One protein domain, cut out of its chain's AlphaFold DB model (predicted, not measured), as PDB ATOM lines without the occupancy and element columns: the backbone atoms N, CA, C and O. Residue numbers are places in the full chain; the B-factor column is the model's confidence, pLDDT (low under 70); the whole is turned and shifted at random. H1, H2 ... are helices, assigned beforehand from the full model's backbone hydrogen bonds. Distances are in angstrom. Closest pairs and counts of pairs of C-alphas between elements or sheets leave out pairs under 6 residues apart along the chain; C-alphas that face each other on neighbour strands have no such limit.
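What this domain is: This is residues 123 to 166 and 464 to 599 of the 600 residues of the protein "Neuraminidase domain-containing protein" of Pseudomonas sp. ANT_J28 (UniProt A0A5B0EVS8). Helices H1, H2 and H3 lie side by side in a row, alternating in direction, and the helical hairpin H5 and H6 runs nearly along the same line near H1 and H2. The small pair H7 and H8 is apart from this body, and long stretches without named elements join the parts. The printed part has 180 residues with eight named helices, H1 to H8 in chain order, and no named strand; the class is all helix, with 83 residues in named elements, under half. It is compact, with a radius of gyration of the C-alphas of 16.3 A and spans of 50 by 38 by 36 A.

Where its parts are: H1 is residues 135 to 146, 16.7 A, from C-alpha 135 at (98.350, 88.231, 121.734). H2 is 151 to 166, 22.4 A; H3 467 to 476; H4 478 to 481. H5, 510 to 530, 28.6 A, has a kink of 35 degrees near residue 518. H6 is 534 to 541, H7 578 to 582, and H8 587 to 593, with C-alpha 593 at (83.539, 95.457, 105.724).

How they stand to each other: H1 and H2, a hairpin, touch at Leu 140 and Ala 157, their closest C-alphas, 5.9 A. H2 touches H3, opposite ways at a shallow tilt of 14 degrees, closest C-alphas Glu 166 and Thr 467, 5.8 A. H3 touches H4, closest C-alphas Arg 473 and Leu 481, 4.9 A. H5 touches H6 with residues 521 to 529 alone, closest C-alphas Ala 525 and Ala 537, 4.1 A. H1 and H5 are close but not clearly touching. H7 touches H8, closest C-alphas Ala 580 and Ile 590, 4.4 A. Every O i to N i+4 pair is within hydrogen-bond range in H1, H2, H3, H6, H7 and H8, and 15 of 17 in H5; H4 is too short for one.

The domain as a whole: Residues 167 to 463 are not printed, and C-alphas 166 and 464 are 9.3 A apart across the cut. The links H4 to H5 and H6 to H7 are long. Confidence is under 70 in residues 567 to 583 and 593 to 599.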
ATOM      1  N   VAL A 123      90.705  86.501  97.279       89.88
ATOM      2  CA  VAL A 123      91.901  85.905  96.651       89.88
ATOM      3  C   VAL A 123      93.152  86.084  97.520       89.88
ATOM      4  O   VAL A 123      94.077  85.279  97.439       89.88
ATOM      5  N   TYR A 124      93.176  87.117  98.362       90.00
ATOM      6  CA  TYR A 124      94.313  87.488  99.205       90.00
ATOM      7  C   TYR A 124      94.100  87.147 100.687       90.00
ATOM      8  O   TYR A 124      94.935  87.492 101.522       90.00
ATOM      9  N   LEU A 125      92.985  86.497 101.035       90.06
ATOM     10  CA  LEU A 125      92.693  86.090 102.405       90.06
ATOM     11  C   LEU A 125      93.502  84.846 102.787       90.06
ATOM     12  O   LEU A 125      93.296  83.765 102.241       90.06
ATOM     13  N   ASP A 126      94.352  84.981 103.802       89.75
ATOM     14  CA  ASP A 126      95.077  83.869 104.419       89.75
ATOM     15  C   ASP A 126      94.925  83.953 105.947       89.75
ATOM     16  O   ASP A 126      95.233  84.998 106.530       89.75
ATOM     17  N   PRO A 127      94.461  82.892 106.638       88.06
ATOM     18  CA  PRO A 127      94.235  82.950 108.082       88.06
ATOM     19  C   PRO A 127      95.511  83.265 108.879       88.06
ATOM     20  O   PRO A 127      95.420  83.801 109.983       88.06
ATOM     21  N   THR A 128      96.691  82.967 108.330       86.69
ATOM     22  CA  THR A 128      97.996  83.134 108.984       86.69
ATOM     23  C   THR A 128      98.629  84.513 108.770       86.69
ATOM     24  O   THR A 128      99.516  84.904 109.537       86.69
ATOM     25  N   LEU A 129      98.179  85.280 107.768       88.12
ATOM     26  CA  LEU A 129      98.761  86.581 107.387       88.12
ATOM     27  C   LEU A 129      97.984  87.790 107.928       88.12
ATOM     28  O   LEU A 129      98.227  88.933 107.544       88.12
ATOM     29  N   ARG A 130      97.082  87.562 108.881       88.12
ATOM     30  CA  ARG A 130      96.273  88.614 109.497       88.12
ATOM     31  C   ARG A 130      97.123  89.567 110.350       88.12
ATOM     32  O   ARG A 130      97.857  89.132 111.236       88.12
ATOM     33  N   GLN A 131      96.979  90.877 110.150       84.00
ATOM     34  CA  GLN A 131      97.723  91.881 110.929       84.00
ATOM     35  C   GLN A 131      97.112  92.137 112.316       84.00
ATOM     36  O   GLN A 131      97.826  92.329 113.292       84.00
ATOM     37  N   THR A 132      95.785  92.082 112.444       82.50
ATOM     38  CA  THR A 132      95.047  92.503 113.652       82.50
ATOM     39  C   THR A 132      94.846  91.387 114.697       82.50
ATOM     40  O   THR A 132      93.837  91.386 115.412       82.50
ATOM     41  N   ARG A 133      95.758  90.410 114.775       88.38
ATOM     42  CA  ARG A 133      95.680  89.258 115.701       88.38
ATOM     43  C   ARG A 133      95.898  89.684 117.151       88.38
ATOM     44  O   ARG A 133      96.787  90.491 117.401       88.38
ATOM     45  N   THR A 134      95.124  89.131 118.083       92.19
ATOM     46  CA  THR A 134      95.379  89.315 119.520       92.19
ATOM     47  C   THR A 134      96.596  88.522 119.998       92.19
ATOM     48  O   THR A 134      96.921  87.480 119.423       92.19
ATOM     49  N   GLU A 135      97.250  88.963 121.075       91.00
ATOM     50  CA  GLU A 135      98.350  88.231 121.734       91.00
ATOM     51  C   GLU A 135      97.891  86.821 122.161       91.00
ATOM     52  O   GLU A 135      98.605  85.823 121.995       91.00
ATOM     53  N   SER A 136      96.646  86.715 122.639       91.94
ATOM     54  CA  SER A 136      96.011  85.441 122.993       91.94
ATOM     55  C   SER A 136      95.865  84.507 121.791       91.94
ATOM     56  O   SER A 136      96.078  83.298 121.939       91.94
ATOM     57  N   PHE A 137      95.515  85.048 120.619       93.50
ATOM     58  CA  PHE A 137      95.369  84.285 119.379       93.50
ATOM     59  C   PHE A 137      96.721  83.901 118.772       93.50
ATOM     60  O   PHE A 137      96.872  82.784 118.297       93.50
ATOM     61  N   GLN A 138      97.732  84.768 118.853       93.50
ATOM     62  CA  GLN A 138      99.104  84.418 118.459       93.50
ATOM     63  C   GLN A 138      99.648  83.261 119.308       93.50
ATOM     64  O   GLN A 138     100.265  82.334 118.788       93.50
ATOM     65  N   SER A 139      99.374  83.276 120.615       93.19
ATOM     66  CA  SER A 139      99.734  82.165 121.504       93.19
ATOM     67  C   SER A 139      99.027  80.869 121.095       93.19
ATOM     68  O   SER A 139      99.671  79.833 120.995       93.19
ATOM     69  N   LEU A 140      97.732  80.938 120.764       93.44
ATOM     70  CA  LEU A 140      96.972  79.799 120.241       93.44
ATOM     71  C   LEU A 140      97.554  79.270 118.914       93.44
ATOM     72  O   LEU A 140      97.691  78.063 118.747       93.44
ATOM     73  N   GLU A 141      97.892  80.151 117.970       92.25
ATOM     74  CA  GLU A 141      98.540  79.770 116.707       92.25
ATOM     75  C   GLU A 141      99.834  78.996 116.972       92.25
ATOM     76  O   GLU A 141     100.075  77.961 116.349       92.25
ATOM     77  N   ASN A 142     100.645  79.461 117.923       92.19
ATOM     78  CA  ASN A 142     101.870  78.780 118.329       92.19
ATOM     79  C   ASN A 142     101.583  77.410 118.962       92.19
ATOM     80  O   ASN A 142     102.226  76.433 118.580       92.19
ATOM     81  N   ASP A 143     100.593  77.321 119.856       90.19
ATOM     82  CA  ASP A 143     100.183  76.074 120.522       90.19
ATOM     83  C   ASP A 143      99.724  75.009 119.503       90.19
ATOM     84  O   ASP A 143     100.054  73.825 119.630       90.19
ATOM     85  N   ILE A 144      99.000  75.431 118.458       89.62
ATOM     86  CA  ILE A 144      98.534  74.563 117.364       89.62
ATOM     87  C   ILE A 144      99.690  74.155 116.439       89.62
ATOM     88  O   ILE A 144      99.709  73.032 115.944       89.62
ATOM     89  N   ASN A 145     100.660  75.042 116.199       86.88
ATOM     90  CA  ASN A 145     101.786  74.764 115.303       86.88
ATOM     91  C   ASN A 145     102.827  73.811 115.908       86.88
ATOM     92  O   ASN A 145     103.523  73.125 115.163       86.88
ATOM     93  N   GLN A 146     102.983  73.804 117.234       80.88
ATOM     94  CA  GLN A 146     104.005  73.004 117.920       80.88
ATOM     95  C   GLN A 146     103.602  71.539 118.115       80.88
ATOM     96  O   GLN A 146     104.468  70.667 118.175       80.88
ATOM     97  N   ASN A 147     102.304  71.261 118.227       76.12
ATOM     98  CA  ASN A 147     101.795  69.931 118.538       76.12
ATOM     99  C   ASN A 147     101.401  69.154 117.279       76.12
ATOM    100  O   ASN A 147     101.065  69.726 116.242       76.12
ATOM    101  N   GLN A 148     101.394  67.820 117.374       81.00
ATOM    102  CA  GLN A 148     100.770  67.006 116.335       81.00
ATOM    103  C   GLN A 148      99.280  67.354 116.274       81.00
ATOM    104  O   GLN A 148      98.574  67.265 117.279       81.00
ATOM    105  N   LEU A 149      98.818  67.752 115.089       85.94
ATOM    106  CA  LEU A 149      97.458  68.227 114.891       85.94
ATOM    107  C   LEU A 149      96.457  67.079 115.117       85.94
ATOM    108  O   LEU A 149      96.280  66.203 114.269       85.94
ATOM    109  N   SER A 150      95.838  67.086 116.296       87.31
ATOM    110  CA  SER A 150      94.793  66.160 116.733       87.31
ATOM    111  C   SER A 150      93.635  66.943 117.353       87.31
ATOM    112  O   SER A 150      93.815  68.066 117.829       87.31
ATOM    113  N   ALA A 151      92.439  66.351 117.381       85.19
ATOM    114  CA  ALA A 151      91.264  66.991 117.976       85.19
ATOM    115  C   ALA A 151      91.477  67.359 119.461       85.19
ATOM    116  O   ALA A 151      91.050  68.427 119.899       85.19
ATOM    117  N   GLU A 152      92.193  66.518 120.215       88.12
ATOM    118  CA  GLU A 152      92.508  66.745 121.634       88.12
ATOM    119  C   GLU A 152      93.482  67.914 121.836       88.12
ATOM    120  O   GLU A 152      93.282  68.756 122.718       88.12
ATOM    121  N   SER A 153      94.518  68.008 120.993       91.00
ATOM    122  CA  SER A 153      95.473  69.120 121.039       91.00
ATOM    123  C   SER A 153      94.783  70.446 120.721       91.00
ATOM    124  O   SER A 153      94.967  71.429 121.440       91.00
ATOM    125  N   VAL A 154      93.913  70.452 119.706       90.94
ATOM    126  CA  VAL A 154      93.119  71.628 119.335       90.94
ATOM    127  C   VAL A 154      92.188  72.050 120.472       90.94
ATOM    128  O   VAL A 154      92.148  73.231 120.817       90.94
ATOM    129  N   GLN A 155      91.470  71.112 121.096       90.94
ATOM    130  CA  GLN A 155      90.590  71.427 122.225       90.94
ATOM    131  C   GLN A 155      91.373  72.034 123.397       90.94
ATOM    132  O   GLN A 155      90.950  73.044 123.958       90.94
ATOM    133  N   THR A 156      92.538  71.471 123.722       92.50
ATOM    134  CA  THR A 156      93.417  71.985 124.784       92.50
ATOM    135  C   THR A 156      93.885  73.410 124.482       92.50
ATOM    136  O   THR A 156      93.821  74.280 125.351       92.50
ATOM    137  N   ALA A 157      94.293  73.679 123.238       93.81
ATOM    138  CA  ALA A 157      94.721  75.005 122.805       93.81
ATOM    139  C   ALA A 157      93.572  76.033 122.888       93.81
ATOM    140  O   ALA A 157      93.764  77.153 123.368       93.81
ATOM    141  N   VAL A 158      92.350  75.647 122.496       93.81
ATOM    142  CA  VAL A 158      91.161  76.512 122.600       93.81
ATOM    143  C   VAL A 158      90.786  76.794 124.055       93.81
ATOM    144  O   VAL A 158      90.488  77.941 124.388       93.81
ATOM    145  N   LEU A 159      90.839  75.795 124.939       94.06
ATOM    146  CA  LEU A 159      90.604  76.001 126.372       94.06
ATOM    147  C   LEU A 159      91.642  76.954 126.978       94.06
ATOM    148  O   LEU A 159      91.276  77.856 127.732       94.06
ATOM    149  N   ALA A 160      92.916  76.836 126.589       94.50
ATOM    150  CA  ALA A 160      93.959  77.772 127.006       94.50
ATOM    151  C   ALA A 160      93.690  79.207 126.509       94.50
ATOM    152  O   ALA A 160      93.870  80.169 127.260       94.50
ATOM    153  N   TYR A 161      93.211  79.367 125.270       95.44
ATOM    154  CA  TYR A 161      92.777  80.664 124.741       95.44
ATOM    155  C   TYR A 161      91.596  81.250 125.531       95.44
ATOM    156  O   TYR A 161      91.634  82.426 125.898       95.44
ATOM    157  N   LEU A 162      90.574  80.445 125.840       95.06
ATOM    158  CA  LEU A 162      89.419  80.886 126.628       95.06
ATOM    159  C   LEU A 162      89.795  81.243 128.071       95.06
ATOM    160  O   LEU A 162      89.262  82.215 128.597       95.06
ATOM    161  N   GLY A 163      90.750  80.536 128.681       93.50
ATOM    162  CA  GLY A 163      91.291  80.893 129.996       93.50
ATOM    163  C   GLY A 163      91.981  82.263 129.991       93.50
ATOM    164  O   GLY A 163      91.740  83.085 130.876       93.50
ATOM    165  N   ARG A 164      92.767  82.571 128.947       92.88
ATOM    166  CA  ARG A 164      93.350  83.916 128.760       92.88
ATOM    167  C   ARG A 164      92.270  84.983 128.552       92.88
ATOM    168  O   ARG A 164      92.378  86.079 129.099       92.88
ATOM    169  N   LEU A 165      91.218  84.670 127.790       93.25
ATOM    170  CA  LEU A 165      90.069  85.563 127.604       93.25
ATOM    171  C   LEU A 165      89.317  85.814 128.921       93.25
ATOM    172  O   LEU A 165      88.898  86.940 129.183       93.25
ATOM    173  N   GLU A 166      89.153  84.794 129.760       92.19
ATOM    174  CA  GLU A 166      88.523  84.910 131.077       92.19
ATOM    175  C   GLU A 166      89.293  85.842 132.006       92.19
ATOM    176  O   GLU A 166      88.676  86.682 132.670       92.19
ATOM    177  N   ILE A 464      82.691  91.971 129.910       91.81
ATOM    178  CA  ILE A 464      81.709  90.961 129.484       91.81
ATOM    179  C   ILE A 464      81.367  90.062 130.674       91.81
ATOM    180  O   ILE A 464      82.210  89.882 131.557       91.81
ATOM    181  N   THR A 465      80.144  89.527 130.737       88.44
ATOM    182  CA  THR A 465      79.683  88.754 131.913       88.44
ATOM    183  C   THR A 465      79.527  87.257 131.670       88.44
ATOM    184  O   THR A 465      79.323  86.505 132.618       88.44
ATOM    185  N   PHE A 466      79.630  86.793 130.424       89.38
ATOM    186  CA  PHE A 466      79.306  85.410 130.061       89.38
ATOM    187  C   PHE A 466      80.525  84.511 129.798       89.38
ATOM    188  O   PHE A 466      80.357  83.400 129.299       89.38
ATOM    189  N   THR A 467      81.753  84.937 130.113       87.56
ATOM    190  CA  THR A 467      82.963  84.175 129.744       87.56
ATOM    191  C   THR A 467      82.985  82.762 130.321       87.56
ATOM    192  O   THR A 467      83.367  81.825 129.626       87.56
ATOM    193  N   ARG A 468      82.474  82.577 131.543       88.62
ATOM    194  CA  ARG A 468      82.333  81.249 132.152       88.62
ATOM    195  C   ARG A 468      81.430  80.325 131.332       88.62
ATOM    196  O   ARG A 468      81.780  79.178 131.101       88.62
ATOM    197  N   HIS A 469      80.336  80.854 130.781       91.62
ATOM    198  CA  HIS A 469      79.464  80.092 129.887       91.62
ATOM    199  C   HIS A 469      80.149  79.693 128.571       91.62
ATOM    200  O   HIS A 469      79.701  78.742 127.932       91.62
ATOM    201  N   LEU A 470      81.192  80.405 128.127       93.25
ATOM    202  CA  LEU A 470      82.000  79.968 126.982       93.25
ATOM    203  C   LEU A 470      82.889  78.786 127.366       93.25
ATOM    204  O   LEU A 470      82.956  77.817 126.616       93.25
ATOM    205  N   ILE A 471      83.526  78.845 128.537       92.50
ATOM    206  CA  ILE A 471      84.384  77.769 129.046       92.50
ATOM    207  C   ILE A 471      83.564  76.498 129.280       92.50
ATOM    208  O   ILE A 471      83.889  75.470 128.696       92.50
ATOM    209  N   ASP A 472      82.447  76.584 130.007       93.88
ATOM    210  CA  ASP A 472      81.574  75.433 130.289       93.88
ATOM    211  C   ASP A 472      81.100  74.750 128.985       93.88
ATOM    212  O   ASP A 472      81.048  73.520 128.860       93.88
ATOM    213  N   ARG A 473      80.788  75.553 127.953       94.94
ATOM    214  CA  ARG A 473      80.410  75.037 126.630       94.94
ATOM    215  C   ARG A 473      81.586  74.413 125.882       94.94
ATOM    216  O   ARG A 473      81.358  73.437 125.170       94.94
ATOM    217  N   ALA A 474      82.798  74.942 126.021       93.38
ATOM    218  CA  ALA A 474      84.007  74.391 125.407       93.38
ATOM    219  C   ALA A 474      84.459  73.077 126.061       93.38
ATOM    220  O   ALA A 474      84.905  72.167 125.360       93.38
ATOM    221  N   GLU A 475      84.305  72.959 127.382       93.12
ATOM    222  CA  GLU A 475      84.546  71.720 128.129       93.12
ATOM    223  C   GLU A 475      83.558  70.625 127.727       93.12
ATOM    224  O   GLU A 475      83.939  69.462 127.605       93.12
ATOM    225  N   THR A 476      82.304  71.001 127.453       93.75
ATOM    226  CA  THR A 476      81.289  70.067 126.959       93.75
ATOM    227  C   THR A 476      81.648  69.543 125.567       93.75
ATOM    228  O   THR A 476      81.728  68.334 125.357       93.75
ATOM    229  N   SER A 477      81.829  70.438 124.587       92.38
ATOM    230  CA  SER A 477      82.289  70.089 123.239       92.38
ATOM    231  C   SER A 477      82.588  71.329 122.389       92.38
ATOM    232  O   SER A 477      82.017  72.405 122.577       92.38
ATOM    233  N   MET A 478      83.388  71.163 121.337       92.31
ATOM    234  CA  MET A 478      83.574  72.230 120.346       92.31
ATOM    235  C   MET A 478      82.267  72.592 119.613       92.31
ATOM    236  O   MET A 478      82.027  73.756 119.303       92.31
ATOM    237  N   ASN A 479      81.379  71.612 119.403       92.25
ATOM    238  CA  ASN A 479      80.069  71.827 118.778       92.25
ATOM    239  C   ASN A 479      79.180  72.764 119.600       92.25
ATOM    240  O   ASN A 479      78.457  73.579 119.033       92.25
ATOM    241  N   THR A 480      79.220  72.640 120.927       93.69
ATOM    242  CA  THR A 480      78.458  73.498 121.837       93.69
ATOM    243  C   THR A 480      79.063  74.893 121.907       93.69
ATOM    244  O   THR A 480      78.316  75.868 121.854       93.69
ATOM    245  N   LEU A 481      80.396  75.016 121.942       94.62
ATOM    246  CA  LEU A 481      81.076  76.313 121.910       94.62
ATOM    247  C   LEU A 481      80.760  77.089 120.628       94.62
ATOM    248  O   LEU A 481      80.260  78.205 120.708       94.62
ATOM    249  N   LEU A 482      80.992  76.492 119.459       94.12
ATOM    250  CA  LEU A 482      80.825  77.137 118.150       94.12
ATOM    251  C   LEU A 482      79.376  77.099 117.635       94.12
ATOM    252  O   LEU A 482      79.119  77.266 116.443       94.12
ATOM    253  N   SER A 483      78.411  76.872 118.527       91.75
ATOM    254  CA  SER A 483      76.998  76.871 118.177       91.75
ATOM    255  C   SER A 483      76.462  78.289 117.949       91.75
ATOM    256  O   SER A 483      77.019  79.296 118.396       91.75
ATOM    257  N   TRP A 484      75.329  78.368 117.258       89.25
ATOM    258  CA  TRP A 484      74.606  79.619 117.051       89.25
ATOM    259  C   TRP A 484      74.075  80.214 118.353       89.25
ATOM    260  O   TRP A 484      74.146  81.423 118.549       89.25
ATOM    261  N   GLU A 485      73.594  79.370 119.265       90.38
ATOM    262  CA  GLU A 485      73.096  79.794 120.574       90.38
ATOM    263  C   GLU A 485      74.188  80.514 121.378       90.38
ATOM    264  O   GLU A 485      73.945  81.580 121.942       90.38
ATOM    265  N   THR A 486      75.424  80.002 121.354       92.81
ATOM    266  CA  THR A 486      76.559  80.623 122.053       92.81
ATOM    267  C   THR A 486      76.863  82.030 121.543       92.81
ATOM    268  O   THR A 486      77.194  82.918 122.326       92.81
ATOM    269  N   GLN A 487      76.702  82.269 120.242       91.56
ATOM    270  CA  GLN A 487      76.903  83.590 119.633       91.56
ATOM    271  C   GLN A 487      75.776  84.585 119.956       91.56
ATOM    272  O   GLN A 487      75.893  85.767 119.645       91.56
ATOM    273  N   HIS A 488      74.690  84.119 120.578       90.50
ATOM    274  CA  HIS A 488      73.539  84.925 120.991       90.50
ATOM    275  C   HIS A 488      73.413  85.024 122.512       90.50
ATOM    276  O   HIS A 488      72.360  85.430 123.003       90.50
ATOM    277  N   LEU A 489      74.482  84.689 123.243       91.00
ATOM    278  CA  LEU A 489      74.566  84.922 124.678       91.00
ATOM    279  C   LEU A 489      74.178  86.361 125.014       91.00
ATOM    280  O   LEU A 489      74.607  87.315 124.358       91.00
ATOM    281  N   GLU A 490      73.347  86.482 126.036       89.56
ATOM    282  CA  GLU A 490      72.799  87.751 126.474       89.56
ATOM    283  C   GLU A 490      73.742  88.459 127.449       89.56
ATOM    284  O   GLU A 490      74.381  87.853 128.310       89.56
ATOM    285  N   GLU A 491      73.810  89.773 127.296       87.69
ATOM    286  CA  GLU A 491      74.516  90.704 128.157       87.69
ATOM    287  C   GLU A 491      73.480  91.568 128.886       87.69
ATOM    288  O   GLU A 491      72.613  92.179 128.244       87.69
ATOM    289  N   PRO A 492      73.566  91.681 130.222       89.00
ATOM    290  CA  PRO A 492      72.622  92.479 130.992       89.00
ATOM    291  C   PRO A 492      72.678  93.956 130.563       89.00
ATOM    292  O   PRO A 492      73.753  94.448 130.190       89.00
ATOM    293  N   PRO A 493      71.555  94.690 130.645       88.12
ATOM    294  CA  PRO A 493      71.488  96.087 130.226       88.12
ATOM    295  C   PRO A 493      72.437  96.967 131.045       88.12
ATOM    296  O   PRO A 493      72.620  96.730 132.238       88.12
ATOM    297  N   LEU A 494      72.988  98.027 130.443       85.75
ATOM    298  CA  LEU A 494      73.895  98.961 131.136       85.75
ATOM    299  C   LEU A 494      73.197  99.703 132.293       85.75
ATOM    300  O   LEU A 494      73.746  99.847 133.388       85.75
ATOM    301  N   GLU A 495      71.950 100.119 132.072       82.12
ATOM    302  CA  GLU A 495      71.116 100.824 133.048       82.12
ATOM    303  C   GLU A 495      69.944  99.952 133.518       82.12
ATOM    304  O   GLU A 495      69.498  99.045 132.811       82.12
ATOM    305  N   SER A 496      69.461 100.200 134.738       74.38
ATOM    306  CA  SER A 496      68.345  99.444 135.316       74.38
ATOM    307  C   SER A 496      67.070  99.661 134.497       74.38
ATOM    308  O   SER A 496      66.651 100.797 134.299       74.38
ATOM    309  N   GLY A 497      66.456  98.574 134.018       72.56
ATOM    310  CA  GLY A 497      65.283  98.629 133.133       72.56
ATOM    311  C   GLY A 497      65.603  98.846 131.647       72.56
ATOM    312  O   GLY A 497      64.684  99.026 130.850       72.56
ATOM    313  N   GLY A 498      66.885  98.829 131.262       78.38
ATOM    314  CA  GLY A 498      67.304  98.845 129.861       78.38
ATOM    315  C   GLY A 498      67.023  97.526 129.130       78.38
ATOM    316  O   GLY A 498      66.630  96.526 129.730       78.38
ATOM    317  N   LYS A 499      67.254  97.516 127.814       80.31
ATOM    318  CA  LYS A 499      67.131  96.305 126.990       80.31
ATOM    319  C   LYS A 499      68.381  95.442 127.123       80.31
ATOM    320  O   LYS A 499      69.491  95.962 127.031       80.31
ATOM    321  N   THR A 500      68.183  94.142 127.298       83.19
ATOM    322  CA  THR A 500      69.246  93.146 127.177       83.19
ATOM    323  C   THR A 500      69.827  93.197 125.768       83.19
ATOM    324  O   THR A 500      69.085  93.251 124.781       83.19
ATOM    325  N   GLU A 501      71.151  93.210 125.677       82.25
ATOM    326  CA  GLU A 501      71.865  93.164 124.405       82.25
ATOM    327  C   GLU A 501      72.420  91.759 124.195       82.25
ATOM    328  O   GLU A 501      72.668  91.028 125.147       82.25
ATOM    329  N   LYS A 502      72.605  91.353 122.944       87.56
ATOM    330  CA  LYS A 502      73.305  90.102 122.631       87.56
ATOM    331  C   LYS A 502      74.810  90.353 122.578       87.56
ATOM    332  O   LYS A 502      75.244  91.506 122.534       87.56
ATOM    333  N   MET A 503      75.594  89.279 122.534       88.62
ATOM    334  CA  MET A 503      77.035  89.321 122.284       88.62
ATOM    335  C   MET A 503      77.385  90.337 121.186       88.62
ATOM    336  O   MET A 503      76.945  90.238 120.038       88.62
ATOM    337  N   ASN A 504      78.190  91.333 121.552       86.06
ATOM    338  CA  ASN A 504      78.527  92.437 120.666       86.06
ATOM    339  C   ASN A 504      79.867  92.190 119.953       86.06
ATOM    340  O   ASN A 504      80.940  92.432 120.512       86.06
ATOM    341  N   PHE A 505      79.798  91.778 118.686       86.25
ATOM    342  CA  PHE A 505      80.957  91.562 117.809       86.25
ATOM    343  C   PHE A 505      81.686  92.850 117.388       86.25
ATOM    344  O   PHE A 505      82.787  92.781 116.848       86.25
ATOM    345  N   TYR A 506      81.106  94.020 117.670       80.88
ATOM    346  CA  TYR A 506      81.655  95.333 117.322       80.88
ATOM    347  C   TYR A 506      82.081  96.151 118.556       80.88
ATOM    348  O   TYR A 506      82.489  97.298 118.425       80.88
ATOM    349  N   GLY A 507      81.993  95.573 119.761       83.12
ATOM    350  CA  GLY A 507      82.338  96.238 121.020       83.12
ATOM    351  C   GLY A 507      83.800  96.066 121.450       83.12
ATOM    352  O   GLY A 507      84.652  95.599 120.695       83.12
ATOM    353  N   ALA A 508      84.083  96.375 122.721       88.38
ATOM    354  CA  ALA A 508      85.429  96.337 123.313       88.38
ATOM    355  C   ALA A 508      86.131  94.963 123.272       88.38
ATOM    356  O   ALA A 508      87.362  94.905 123.350       88.38
ATOM    357  N   TYR A 509      85.357  93.874 123.159       91.12
ATOM    358  CA  TYR A 509      85.841  92.492 123.014       91.12
ATOM    359  C   TYR A 509      85.501  91.881 121.647       91.12
ATOM    360  O   TYR A 509      85.743  90.697 121.428       91.12
ATOM    361  N   GLY A 510      84.993  92.681 120.703       89.06
ATOM    362  CA  GLY A 510      84.567  92.213 119.385       89.06
ATOM    363  C   GLY A 510      85.657  91.446 118.631       89.06
ATOM    364  O   GLY A 510      85.377  90.402 118.045       89.06
ATOM    365  N   ARG A 511      86.921  91.888 118.742       89.50
ATOM    366  CA  ARG A 511      88.088  91.191 118.168       89.50
ATOM    367  C   ARG A 511      88.182  89.734 118.640       89.50
ATOM    368  O   ARG A 511      88.308  88.855 117.797       89.50
ATOM    369  N   TYR A 512      88.038  89.477 119.943       92.81
ATOM    370  CA  TYR A 512      88.104  88.124 120.509       92.81
ATOM    371  C   TYR A 512      86.951  87.235 120.035       92.81
ATOM    372  O   TYR A 512      87.138  86.035 119.845       92.81
ATOM    373  N   PHE A 513      85.762  87.807 119.826       92.19
ATOM    374  CA  PHE A 513      84.603  87.058 119.336       92.19
ATOM    375  C   PHE A 513      84.736  86.710 117.856       92.19
ATOM    376  O   PHE A 513      84.502  85.566 117.476       92.19
ATOM    377  N   VAL A 514      85.172  87.649 117.013       90.94
ATOM    378  CA  VAL A 514      85.450  87.346 115.600       90.94
ATOM    379  C   VAL A 514      86.592  86.328 115.489       90.94
ATOM    380  O   VAL A 514      86.541  85.422 114.660       90.94
ATOM    381  N   GLU A 515      87.598  86.409 116.359       93.56
ATOM    382  CA  GLU A 515      88.643  85.388 116.466       93.56
ATOM    383  C   GLU A 515      88.091  84.012 116.804       93.56
ATOM    384  O   GLU A 515      88.387  83.056 116.094       93.56
ATOM    385  N   LEU A 516      87.256  83.917 117.833       94.50
ATOM    386  CA  LEU A 516      86.701  82.655 118.308       94.50
ATOM    387  C   LEU A 516      85.741  82.006 117.300       94.50
ATOM    388  O   LEU A 516      85.781  80.794 117.115       94.50
ATOM    389  N   PHE A 517      84.880  82.794 116.652       93.75
ATOM    390  CA  PHE A 517      83.779  82.267 115.835       93.75
ATOM    391  C   PHE A 517      84.040  82.277 114.324       93.75
ATOM    392  O   PHE A 517      83.299  81.626 113.595       93.75
ATOM    393  N   VAL A 518      85.067  82.986 113.839       91.94
ATOM    394  CA  VAL A 518      85.415  83.037 112.406       91.94
ATOM    395  C   VAL A 518      86.836  82.544 112.160       91.94
ATOM    396  O   VAL A 518      87.037  81.570 111.434       91.94
ATOM    397  N   TYR A 519      87.832  83.193 112.767       93.50
ATOM    398  CA  TYR A 519      89.233  82.907 112.441       93.50
ATOM    399  C   TYR A 519      89.732  81.590 113.031       93.50
ATOM    400  O   TYR A 519      90.521  80.914 112.381       93.50
ATOM    401  N   LEU A 520      89.271  81.204 114.220       94.75
ATOM    402  CA  LEU A 520      89.650  79.948 114.859       94.75
ATOM    403  C   LEU A 520      89.231  78.738 114.001       94.75
ATOM    404  O   LEU A 520      90.121  77.963 113.637       94.75
ATOM    405  N   PRO A 521      87.948  78.571 113.608       95.25
ATOM    406  CA  PRO A 521      87.566  77.450 112.753       95.25
ATOM    407  C   PRO A 521      88.282  77.454 111.404       95.25
ATOM    408  O   PRO A 521      88.704  76.402 110.926       95.25
ATOM    409  N   TRP A 522      88.471  78.637 110.813       94.31
ATOM    410  CA  TRP A 522      89.149  78.775 109.528       94.31
ATOM    411  C   TRP A 522      90.635  78.399 109.599       94.31
ATOM    412  O   TRP A 522      91.115  77.646 108.752       94.31
ATOM    413  N   LEU A 523      91.354  78.856 110.628       93.94
ATOM    414  CA  LEU A 523      92.761  78.524 110.859       93.94
ATOM    415  C   LEU A 523      92.949  77.017 111.064       93.94
ATOM    416  O   LEU A 523      93.845  76.417 110.468       93.94
ATOM    417  N   ILE A 524      92.101  76.399 111.887       94.06
ATOM    418  CA  ILE A 524      92.190  74.967 112.176       94.06
ATOM    419  C   ILE A 524      91.884  74.143 110.925       94.06
ATOM    420  O   ILE A 524      92.651  73.239 110.592       94.06
ATOM    421  N   ALA A 525      90.829  74.490 110.180       94.69
ATOM    422  CA  ALA A 525      90.527  73.846 108.906       94.69
ATOM    423  C   ALA A 525      91.692  73.971 107.913       94.69
ATOM    424  O   ALA A 525      92.070  72.994 107.265       94.69
ATOM    425  N   HIS A 526      92.304  75.155 107.830       93.38
ATOM    426  CA  HIS A 526      93.465  75.399 106.980       93.38
ATOM    427  C   HIS A 526      94.659  74.516 107.374       93.38
ATOM    428  O   HIS A 526      95.285  73.909 106.503       93.38
ATOM    429  N   ARG A 527      94.942  74.368 108.674       92.56
ATOM    430  CA  ARG A 527      96.002  73.475 109.175       92.56
ATOM    431  C   ARG A 527      95.705  72.000 108.908       92.56
ATOM    432  O   ARG A 527      96.589  71.290 108.430       92.56
ATOM    433  N   PHE A 528      94.472  71.542 109.131       93.25
ATOM    434  CA  PHE A 528      94.084  70.167 108.807       93.25
ATOM    435  C   PHE A 528      94.244  69.881 107.314       93.25
ATOM    436  O   PHE A 528      94.819  68.853 106.949       93.25
ATOM    437  N   ASN A 529      93.847  70.826 106.459       93.38
ATOM    438  CA  ASN A 529      94.016  70.730 105.013       93.38
ATOM    439  C   ASN A 529      95.501  70.640 104.607       93.38
ATOM    440  O   ASN A 529      95.870  69.772 103.818       93.38
ATOM    441  N   GLN A 530      96.372  71.467 105.200       91.56
ATOM    442  CA  GLN A 530      97.827  71.389 104.992       91.56
ATOM    443  C   GLN A 530      98.423  70.043 105.434       91.56
ATOM    444  O   GLN A 530      99.371  69.563 104.820       91.56
ATOM    445  N   SER A 531      97.859  69.421 106.472       90.44
ATOM    446  CA  SER A 531      98.262  68.093 106.962       90.44
ATOM    447  C   SER A 531      97.593  66.911 106.234       90.44
ATOM    448  O   SER A 531      97.693  65.776 106.696       90.44
ATOM    449  N   SER A 532      96.888  67.160 105.122       93.12
ATOM    450  CA  SER A 532      96.116  66.164 104.355       93.12
ATOM    451  C   SER A 532      94.988  65.464 105.130       93.12
ATOM    452  O   SER A 532      94.496  64.413 104.718       93.12
ATOM    453  N   GLN A 533      94.523  66.048 106.236       92.81
ATOM    454  CA  GLN A 533      93.379  65.565 107.011       92.81
ATOM    455  C   GLN A 533      92.084  66.240 106.530       92.81
ATOM    456  O   GLN A 533      91.478  67.051 107.227       92.81
ATOM    457  N   TYR A 534      91.662  65.920 105.305       94.31
ATOM    458  CA  TYR A 534      90.564  66.624 104.625       94.31
ATOM    459  C   TYR A 534      89.204  66.497 105.329       94.31
ATOM    460  O   TYR A 534      88.457  67.468 105.372       94.31
ATOM    461  N   ASN A 535      88.908  65.342 105.935       94.56
ATOM    462  CA  ASN A 535      87.640  65.126 106.644       94.56
ATOM    463  C   ASN A 535      87.503  66.038 107.874       94.56
ATOM    464  O   ASN A 535      86.437  66.598 108.119       94.56
ATOM    465  N   GLU A 536      88.585  66.207 108.641       93.19
ATOM    466  CA  GLU A 536      88.590  67.137 109.775       93.19
ATOM    467  C   GLU A 536      88.544  68.584 109.280       93.19
ATOM    468  O   GLU A 536      87.779  69.385 109.811       93.19
ATOM    469  N   ALA A 537      89.271  68.917 108.208       94.62
ATOM    470  CA  ALA A 537      89.193  70.245 107.608       94.62
ATOM    471  C   ALA A 537      87.753  70.614 107.202       94.62
ATOM    472  O   ALA A 537      87.278  71.695 107.545       94.62
ATOM    473  N   GLU A 538      87.035  69.705 106.537       94.56
ATOM    474  CA  GLU A 538      85.631  69.897 106.164       94.56
ATOM    475  C   GLU A 538      84.734  70.069 107.395       94.56
ATOM    476  O   GLU A 538      83.941  71.009 107.456       94.56
ATOM    477  N   ARG A 539      84.901  69.218 108.416       93.38
ATOM    478  CA  ARG A 539      84.148  69.315 109.674       93.38
ATOM    479  C   ARG A 539      84.321  70.677 110.348       93.38
ATOM    480  O   ARG A 539      83.354  71.230 110.865       93.38
ATOM    481  N   TRP A 540      85.530  71.233 110.330       94.50
ATOM    482  CA  TRP A 540      85.795  72.556 110.892       94.50
ATOM    483  C   TRP A 540      85.213  73.694 110.044       94.50
ATOM    484  O   TRP A 540      84.714  74.673 110.600       94.50
ATOM    485  N   LEU A 541      85.192  73.554 108.715       94.31
ATOM    486  CA  LEU A 541      84.514  74.508 107.830       94.31
ATOM    487  C   LEU A 541      82.994  74.518 108.031       94.31
ATOM    488  O   LEU A 541      82.388  75.585 107.936       94.31
ATOM    489  N   GLN A 542      82.383  73.386 108.396       93.62
ATOM    490  CA  GLN A 542      80.946  73.300 108.699       93.62
ATOM    491  C   GLN A 542      80.518  74.169 109.900       93.62
ATOM    492  O   GLN A 542      79.346  74.552 110.000       93.62
ATOM    493  N   TYR A 543      81.446  74.563 110.786       92.94
ATOM    494  CA  TYR A 543      81.165  75.568 111.824       92.94
ATOM    495  C   TYR A 543      80.952  76.979 111.262       92.94
ATOM    496  O   TYR A 543      80.339  77.807 111.929       92.94
ATOM    497  N   LEU A 544      81.426  77.256 110.046       91.69
ATOM    498  CA  LEU A 544      81.231  78.530 109.353       91.69
ATOM    499  C   LEU A 544      80.100  78.423 108.328       91.69
ATOM    500  O   LEU A 544      79.167  79.230 108.354       91.69
ATOM    501  N   PHE A 545      80.178  77.409 107.464       91.06
ATOM    502  CA  PHE A 545      79.279  77.201 106.336       91.06
ATOM    503  C   PHE A 545      78.976  75.713 106.124       91.06
ATOM    504  O   PHE A 545      79.871  74.905 105.893       91.06
ATOM    505  N   ASP A 546      77.693  75.368 106.156       90.50
ATOM    506  CA  ASP A 546      77.172  74.013 106.007       90.50
ATOM    507  C   ASP A 546      76.133  73.984 104.868       90.50
ATOM    508  O   ASP A 546      74.988  74.406 105.063       90.50
ATOM    509  N   PRO A 547      76.486  73.491 103.664       89.69
ATOM    510  CA  PRO A 547      75.597  73.532 102.500       89.69
ATOM    511  C   PRO A 547      74.337  72.665 102.659       89.69
ATOM    512  O   PRO A 547      73.356  72.869 101.940       89.69
ATOM    513  N   GLY A 548      74.338  71.702 103.588       87.06
ATOM    514  CA  GLY A 548      73.185  70.846 103.875       87.06
ATOM    515  C   GLY A 548      72.188  71.465 104.857       87.06
ATOM    516  O   GLY A 548      71.068  70.965 104.993       87.06
ATOM    517  N   ARG A 549      72.563  72.551 105.541       84.56
ATOM    518  CA  ARG A 549      71.775  73.134 106.628       84.56
ATOM    519  C   ARG A 549      70.603  73.963 106.124       84.56
ATOM    520  O   ARG A 549      70.757  74.861 105.299       84.56
ATOM    521  N   LYS A 550      69.430  73.708 106.704       84.75
ATOM    522  CA  LYS A 550      68.232  74.535 106.540       84.75
ATOM    523  C   LYS A 550      67.977  75.372 107.780       84.75
ATOM    524  O   LYS A 550      68.289  74.951 108.893       84.75
ATOM    525  N   LYS A 551      67.385  76.543 107.562       81.94
ATOM    526  CA  LYS A 551      66.973  77.472 108.606       81.94
ATOM    527  C   LYS A 551      66.103  76.776 109.649       81.94
ATOM    528  O   LYS A 551      65.128  76.100 109.317       81.94
ATOM    529  N   ILE A 552      66.421  77.029 110.911       81.94
ATOM    530  CA  ILE A 552      65.614  76.622 112.062       81.94
ATOM    531  C   ILE A 552      64.850  77.863 112.550       81.94
ATOM    532  O   ILE A 552      65.400  78.966 112.557       81.94
ATOM    533  N   ALA A 553      63.571  77.719 112.913       72.44
ATOM    534  CA  ALA A 553      62.806  78.819 113.509       72.44
ATOM    535  C   ALA A 553      63.499  79.289 114.802       72.44
ATOM    536  O   ALA A 553      63.872  78.458 115.623       72.44
ATOM    537  N   ASP A 554      63.727  80.601 114.930       70.31
ATOM    538  CA  ASP A 554      64.486  81.241 116.023       70.31
ATOM    539  C   ASP A 554      65.947  80.771 116.199       70.31
ATOM    540  O   ASP A 554      66.595  81.080 117.199       70.31
ATOM    541  N   GLY A 555      66.496  80.075 115.198       74.50
ATOM    542  CA  GLY A 555      67.867  79.572 115.180       74.50
ATOM    543  C   GLY A 555      68.690  80.110 114.011       74.50
ATOM    544  O   GLY A 555      68.526  81.244 113.556       74.50
ATOM    545  N   ASN A 556      69.609  79.274 113.542       78.75
ATOM    546  CA  ASN A 556      70.584  79.608 112.513       78.75
ATOM    547  C   ASN A 556      69.886  79.899 111.170       78.75
ATOM    548  O   ASN A 556      68.894  79.234 110.840       78.75
ATOM    549  N   PRO A 557      70.405  80.844 110.367       83.00
ATOM    550  CA  PRO A 557      69.965  81.034 108.991       83.00
ATOM    551  C   PRO A 557      70.360  79.844 108.105       83.00
ATOM    552  O   PRO A 557      71.051  78.918 108.533       83.00
ATOM    553  N   ASP A 558      69.906  79.863 106.851       83.44
ATOM    554  CA  ASP A 558      70.333  78.867 105.871       83.44
ATOM    555  C   ASP A 558      71.852  78.947 105.662       83.44
ATOM    556  O   ASP A 558      72.406  80.031 105.450       83.44
ATOM    557  N   TYR A 559      72.497  77.782 105.682       87.44
ATOM    558  CA  TYR A 559      73.912  77.545 105.390       87.44
ATOM    559  C   TYR A 559      74.950  78.160 106.348       87.44
ATOM    560  O   TYR A 559      75.919  77.491 106.695       87.44
ATOM    561  N   TRP A 560      74.774  79.401 106.800       87.38
ATOM    562  CA  TRP A 560      75.761  80.134 107.600       87.38
ATOM    563  C   TRP A 560      75.566  79.945 109.104       87.38
ATOM    564  O   TRP A 560      74.462  80.098 109.627       87.38
ATOM    565  N   ASN A 561      76.663  79.686 109.817       87.62
ATOM    566  CA  ASN A 561      76.659  79.455 111.265       87.62
ATOM    567  C   ASN A 561      77.376  80.550 112.076       87.62
ATOM    568  O   ASN A 561      77.194  80.602 113.291       87.62
ATOM    569  N   ALA A 562      78.134  81.445 111.437       87.81
ATOM    570  CA  ALA A 562      78.840  82.535 112.110       87.81
ATOM    571  C   ALA A 562      78.106  83.879 111.948       87.81
ATOM    572  O   ALA A 562      77.946  84.380 110.834       87.81
ATOM    573  N   VAL A 563      77.705  84.499 113.062       85.75
ATOM    574  CA  VAL A 563      76.997  85.792 113.110       85.75
ATOM    575  C   VAL A 563      77.750  86.919 112.389       85.75
ATOM    576  O   VAL A 563      77.101  87.650 111.638       85.75
ATOM    577  N   PRO A 564      79.088  87.068 112.523       82.06
ATOM    578  CA  PRO A 564      79.826  88.120 111.815       82.06
ATOM    579  C   PRO A 564      79.764  88.031 110.285       82.06
ATOM    580  O   PRO A 564      79.997  89.034 109.615       82.06
ATOM    581  N   LEU A 565      79.461  86.851 109.733       79.94
ATOM    582  CA  LEU A 565      79.393  86.612 108.287       79.94
ATOM    583  C   LEU A 565      78.001  86.888 107.699       79.94
ATOM    584  O   LEU A 565      77.793  86.744 106.496       79.94
ATOM    585  N   LEU A 566      77.029  87.285 108.521       77.38
ATOM    586  CA  LEU A 566      75.679  87.578 108.054       77.38
ATOM    587  C   LEU A 566      75.530  89.022 107.578       77.38
ATOM    588  O   LEU A 566      76.214  89.933 108.042       77.38
ATOM    589  N   ASN A 567      74.608  89.215 106.631       57.50
ATOM    590  CA  ASN A 567      74.385  90.479 105.932       57.50
ATOM    591  C   ASN A 567      74.239  91.701 106.862       57.50
ATOM    592  O   ASN A 567      73.636  91.648 107.934       57.50
ATOM    593  N   ALA A 568      74.695  92.850 106.356       51.75
ATOM    594  CA  ALA A 568      74.738  94.148 107.034       51.75
ATOM    595  C   ALA A 568      73.402  94.645 107.632       51.75
ATOM    596  O   ALA A 568      73.421  95.497 108.515       51.75
ATOM    597  N   SER A 569      72.242  94.121 107.213       46.69
ATOM    598  CA  SER A 569      70.930  94.523 107.750       46.69
ATOM    599  C   SER A 569      70.689  94.098 109.206       46.69
ATOM    600  O   SER A 569      69.822  94.670 109.860       46.69
ATOM    601  N   SER A 570      71.424  93.099 109.711       45.00
ATOM    602  CA  SER A 570      71.376  92.648 111.114       45.00
ATOM    603  C   SER A 570      72.565  93.128 111.953       45.00
ATOM    604  O   SER A 570      72.615  92.853 113.149       45.00
ATOM    605  N   THR A 571      73.521  93.835 111.344       48.75
ATOM    606  CA  THR A 571      74.661  94.421 112.055       48.75
ATOM    607  C   THR A 571      74.233  95.766 112.646       48.75
ATOM    608  O   THR A 571      73.724  96.605 111.897       48.75
ATOM    609  N   PRO A 572      74.399  96.009 113.961       48.09
ATOM    610  CA  PRO A 572      74.073  97.302 114.546       48.09
ATOM    611  C   PRO A 572      74.832  98.403 113.811       48.09
ATOM    612  O   PRO A 572      76.038  98.293 113.598       48.09
ATOM    613  N   ALA A 573      74.130  99.470 113.428       50.97
ATOM    614  CA  ALA A 573      74.801 100.679 112.981       50.97
ATOM    615  C   ALA A 573      75.788 101.111 114.081       50.97
ATOM    616  O   ALA A 573      75.387 101.181 115.248       50.97
ATOM    617  N   PRO A 574      77.056 101.384 113.752       48.75
ATOM    618  CA  PRO A 574      77.615 101.594 112.415       48.75
ATOM    619  C   PRO A 574      77.904 100.324 111.608       48.75
ATOM    620  O   PRO A 574      78.745  99.509 111.974       48.75
ATOM    621  N   GLY A 575      77.252 100.197 110.453       50.44
ATOM    622  CA  GLY A 575      77.521  99.120 109.513       50.44
ATOM    623  C   GLY A 575      78.941  99.214 108.951       50.44
ATOM    624  O   GLY A 575      79.335 100.257 108.449       50.44
ATOM    625  N   GLN A 576      79.655  98.096 109.064       53.47
ATOM    626  CA  GLN A 576      80.809  97.521 108.349       53.47
ATOM    627  C   GLN A 576      81.592  98.331 107.274       53.47
ATOM    628  O   GLN A 576      82.778  98.076 107.102       53.47
ATOM    629  N   LEU A 577      81.029  99.332 106.590       51.44
ATOM    630  CA  LEU A 577      81.672 100.107 105.511       51.44
ATOM    631  C   LEU A 577      82.967 100.838 105.913       51.44
ATOM    632  O   LEU A 577      83.733 101.252 105.046       51.44
ATOM    633  N   SER A 578      83.227 101.021 107.204       57.38
ATOM    634  CA  SER A 578      84.380 101.781 107.680       57.38
ATOM    635  C   SER A 578      85.711 101.029 107.610       57.38
ATOM    636  O   SER A 578      86.742 101.677 107.432       57.38
ATOM    637  N   TYR A 579      85.723  99.693 107.665       59.97
ATOM    638  CA  TYR A 579      86.984  98.937 107.646       59.97
ATOM    639  C   TYR A 579      87.720  99.038 106.305       59.97
ATOM    640  O   TYR A 579      88.933  99.209 106.292       59.97
ATOM    641  N   ALA A 580      87.002  99.016 105.175       57.34
ATOM    642  CA  ALA A 580      87.612  99.202 103.853       57.34
ATOM    643  C   ALA A 580      88.168 100.624 103.650       57.34
ATOM    644  O   ALA A 580      89.094 100.817 102.867       57.34
ATOM    645  N   ILE A 581      87.618 101.613 104.362       63.16
ATOM    646  CA  ILE A 581      88.100 103.001 104.329       63.16
ATOM    647  C   ILE A 581      89.374 103.144 105.172       63.16
ATOM    648  O   ILE A 581      90.281 103.875 104.787       63.16
ATOM    649  N   GLN A 582      89.452 102.456 106.315       61.19
ATOM    650  CA  GLN A 582      90.599 102.538 107.225       61.19
ATOM    651  C   GLN A 582      91.789 101.674 106.791       61.19
ATOM    652  O   GLN A 582      92.933 102.076 106.995       61.19
ATOM    653  N   GLY A 583      91.526 100.511 106.193       64.75
ATOM    654  CA  GLY A 583      92.535  99.575 105.704       64.75
ATOM    655  C   GLY A 583      92.316  99.212 104.238       64.75
ATOM    656  O   GLY A 583      92.072  98.043 103.948       64.75
ATOM    657  N   PRO A 584      92.429 100.169 103.296       72.12
ATOM    658  CA  PRO A 584      92.197  99.918 101.869       72.12
ATOM    659  C   PRO A 584      93.178  98.902 101.262       72.12
ATOM    660  O   PRO A 584      92.928  98.388 100.182       72.12
ATOM    661  N   GLN A 585      94.284  98.618 101.950       79.31
ATOM    662  CA  GLN A 585      95.333  97.687 101.531       79.31
ATOM    663  C   GLN A 585      95.312  96.363 102.323       79.31
ATOM    664  O   GLN A 585      96.152  95.499 102.086       79.31
ATOM    665  N   ASP A 586      94.393  96.192 103.285       84.56
ATOM    666  CA  ASP A 586      94.302  94.979 104.109       84.56
ATOM    667  C   ASP A 586      93.100  94.118 103.662       84.56
ATOM    668  O   ASP A 586      91.948  94.495 103.917       84.56
ATOM    669  N   PRO A 587      93.327  92.943 103.034       87.19
ATOM    670  CA  PRO A 587      92.244  92.085 102.552       87.19
ATOM    671  C   PRO A 587      91.285  91.664 103.662       87.19
ATOM    672  O   PRO A 587      90.084  91.553 103.417       87.19
ATOM    673  N   HIS A 588      91.777  91.457 104.888       84.69
ATOM    674  CA  HIS A 588      90.929  91.037 106.002       84.69
ATOM    675  C   HIS A 588      89.986  92.154 106.441       84.69
ATOM    676  O   HIS A 588      88.833  91.883 106.769       84.69
ATOM    677  N   GLN A 589      90.437  93.407 106.422       79.44
ATOM    678  CA  GLN A 589      89.593  94.551 106.776       79.44
ATOM    679  C   GLN A 589      88.535  94.814 105.710       79.44
ATOM    680  O   GLN A 589      87.365  95.015 106.043       79.44
ATOM    681  N   ILE A 590      88.910  94.723 104.433       78.75
ATOM    682  CA  ILE A 590      87.960  94.820 103.320       78.75
ATOM    683  C   ILE A 590      86.928  93.685 103.416       78.75
ATOM    684  O   ILE A 590      85.727  93.932 103.317       78.75
ATOM    685  N   ALA A 591      87.357  92.456 103.692       78.50
ATOM    686  CA  ALA A 591      86.466  91.309 103.847       78.50
ATOM    687  C   ALA A 591      85.508  91.433 105.049       78.50
ATOM    688  O   ALA A 591      84.346  91.047 104.955       78.50
ATOM    689  N   LEU A 592      85.949  92.013 106.168       74.81
ATOM    690  CA  LEU A 592      85.073  92.295 107.312       74.81
ATOM    691  C   LEU A 592      84.089  93.443 107.036       74.81
ATOM    692  O   LEU A 592      83.033  93.507 107.668       74.81
ATOM    693  N   SER A 593      84.417  94.343 106.101       69.69
ATOM    694  CA  SER A 593      83.539  95.457 105.724       69.69
ATOM    695  C   SER A 593      82.301  95.027 104.938       69.69
ATOM    696  O   SER A 593      81.249  95.665 104.980       69.69
ATOM    697  N   HIS A 594      82.424  93.912 104.230       67.56
ATOM    698  CA  HIS A 594      81.358  93.310 103.465       67.56
ATOM    699  C   HIS A 594      81.484  91.796 103.633       67.56
ATOM    700  O   HIS A 594      82.306  91.181 102.967       67.56
ATOM    701  N   PRO A 595      80.674  91.145 104.478       60.59
ATOM    702  CA  PRO A 595      80.782  89.699 104.660       60.59
ATOM    703  C   PRO A 595      80.388  88.897 103.400       60.59
ATOM    704  O   PRO A 595      80.727  87.724 103.273       60.59
ATOM    705  N   VAL A 596      79.741  89.534 102.412       58.56
ATOM    706  CA  VAL A 596      79.386  88.923 101.118       58.56
ATOM    707  C   VAL A 596      80.621  88.482 100.305       58.56
ATOM    708  O   VAL A 596      80.593  87.374  99.777       58.56
ATOM    709  N   PRO A 597      81.720  89.248 100.183       47.72
ATOM    710  CA  PRO A 597      82.942  88.747  99.551       47.72
ATOM    711  C   PRO A 597      83.655  87.606 100.291       47.72
ATOM    712  O   PRO A 597      84.435  86.923  99.653       47.72
ATOM    713  N   VAL A 598      83.379  87.340 101.575       41.72
ATOM    714  CA  VAL A 598      83.857  86.106 102.248       41.72
ATOM    715  C   VAL A 598      83.035  84.882 101.811       41.72
ATOM    716  O   VAL A 598      83.481  83.745 101.937       41.72
ATOM    717  N   SER A 599      81.828  85.117 101.287       33.81
ATOM    718  CA  SER A 599      80.857  84.094 100.882       33.81
ATOM    719  C   SER A 599      80.932  83.650  99.416       33.81
ATOM    720  O   SER A 599      80.217  82.720  99.038       33.81
TER     721      SER A 599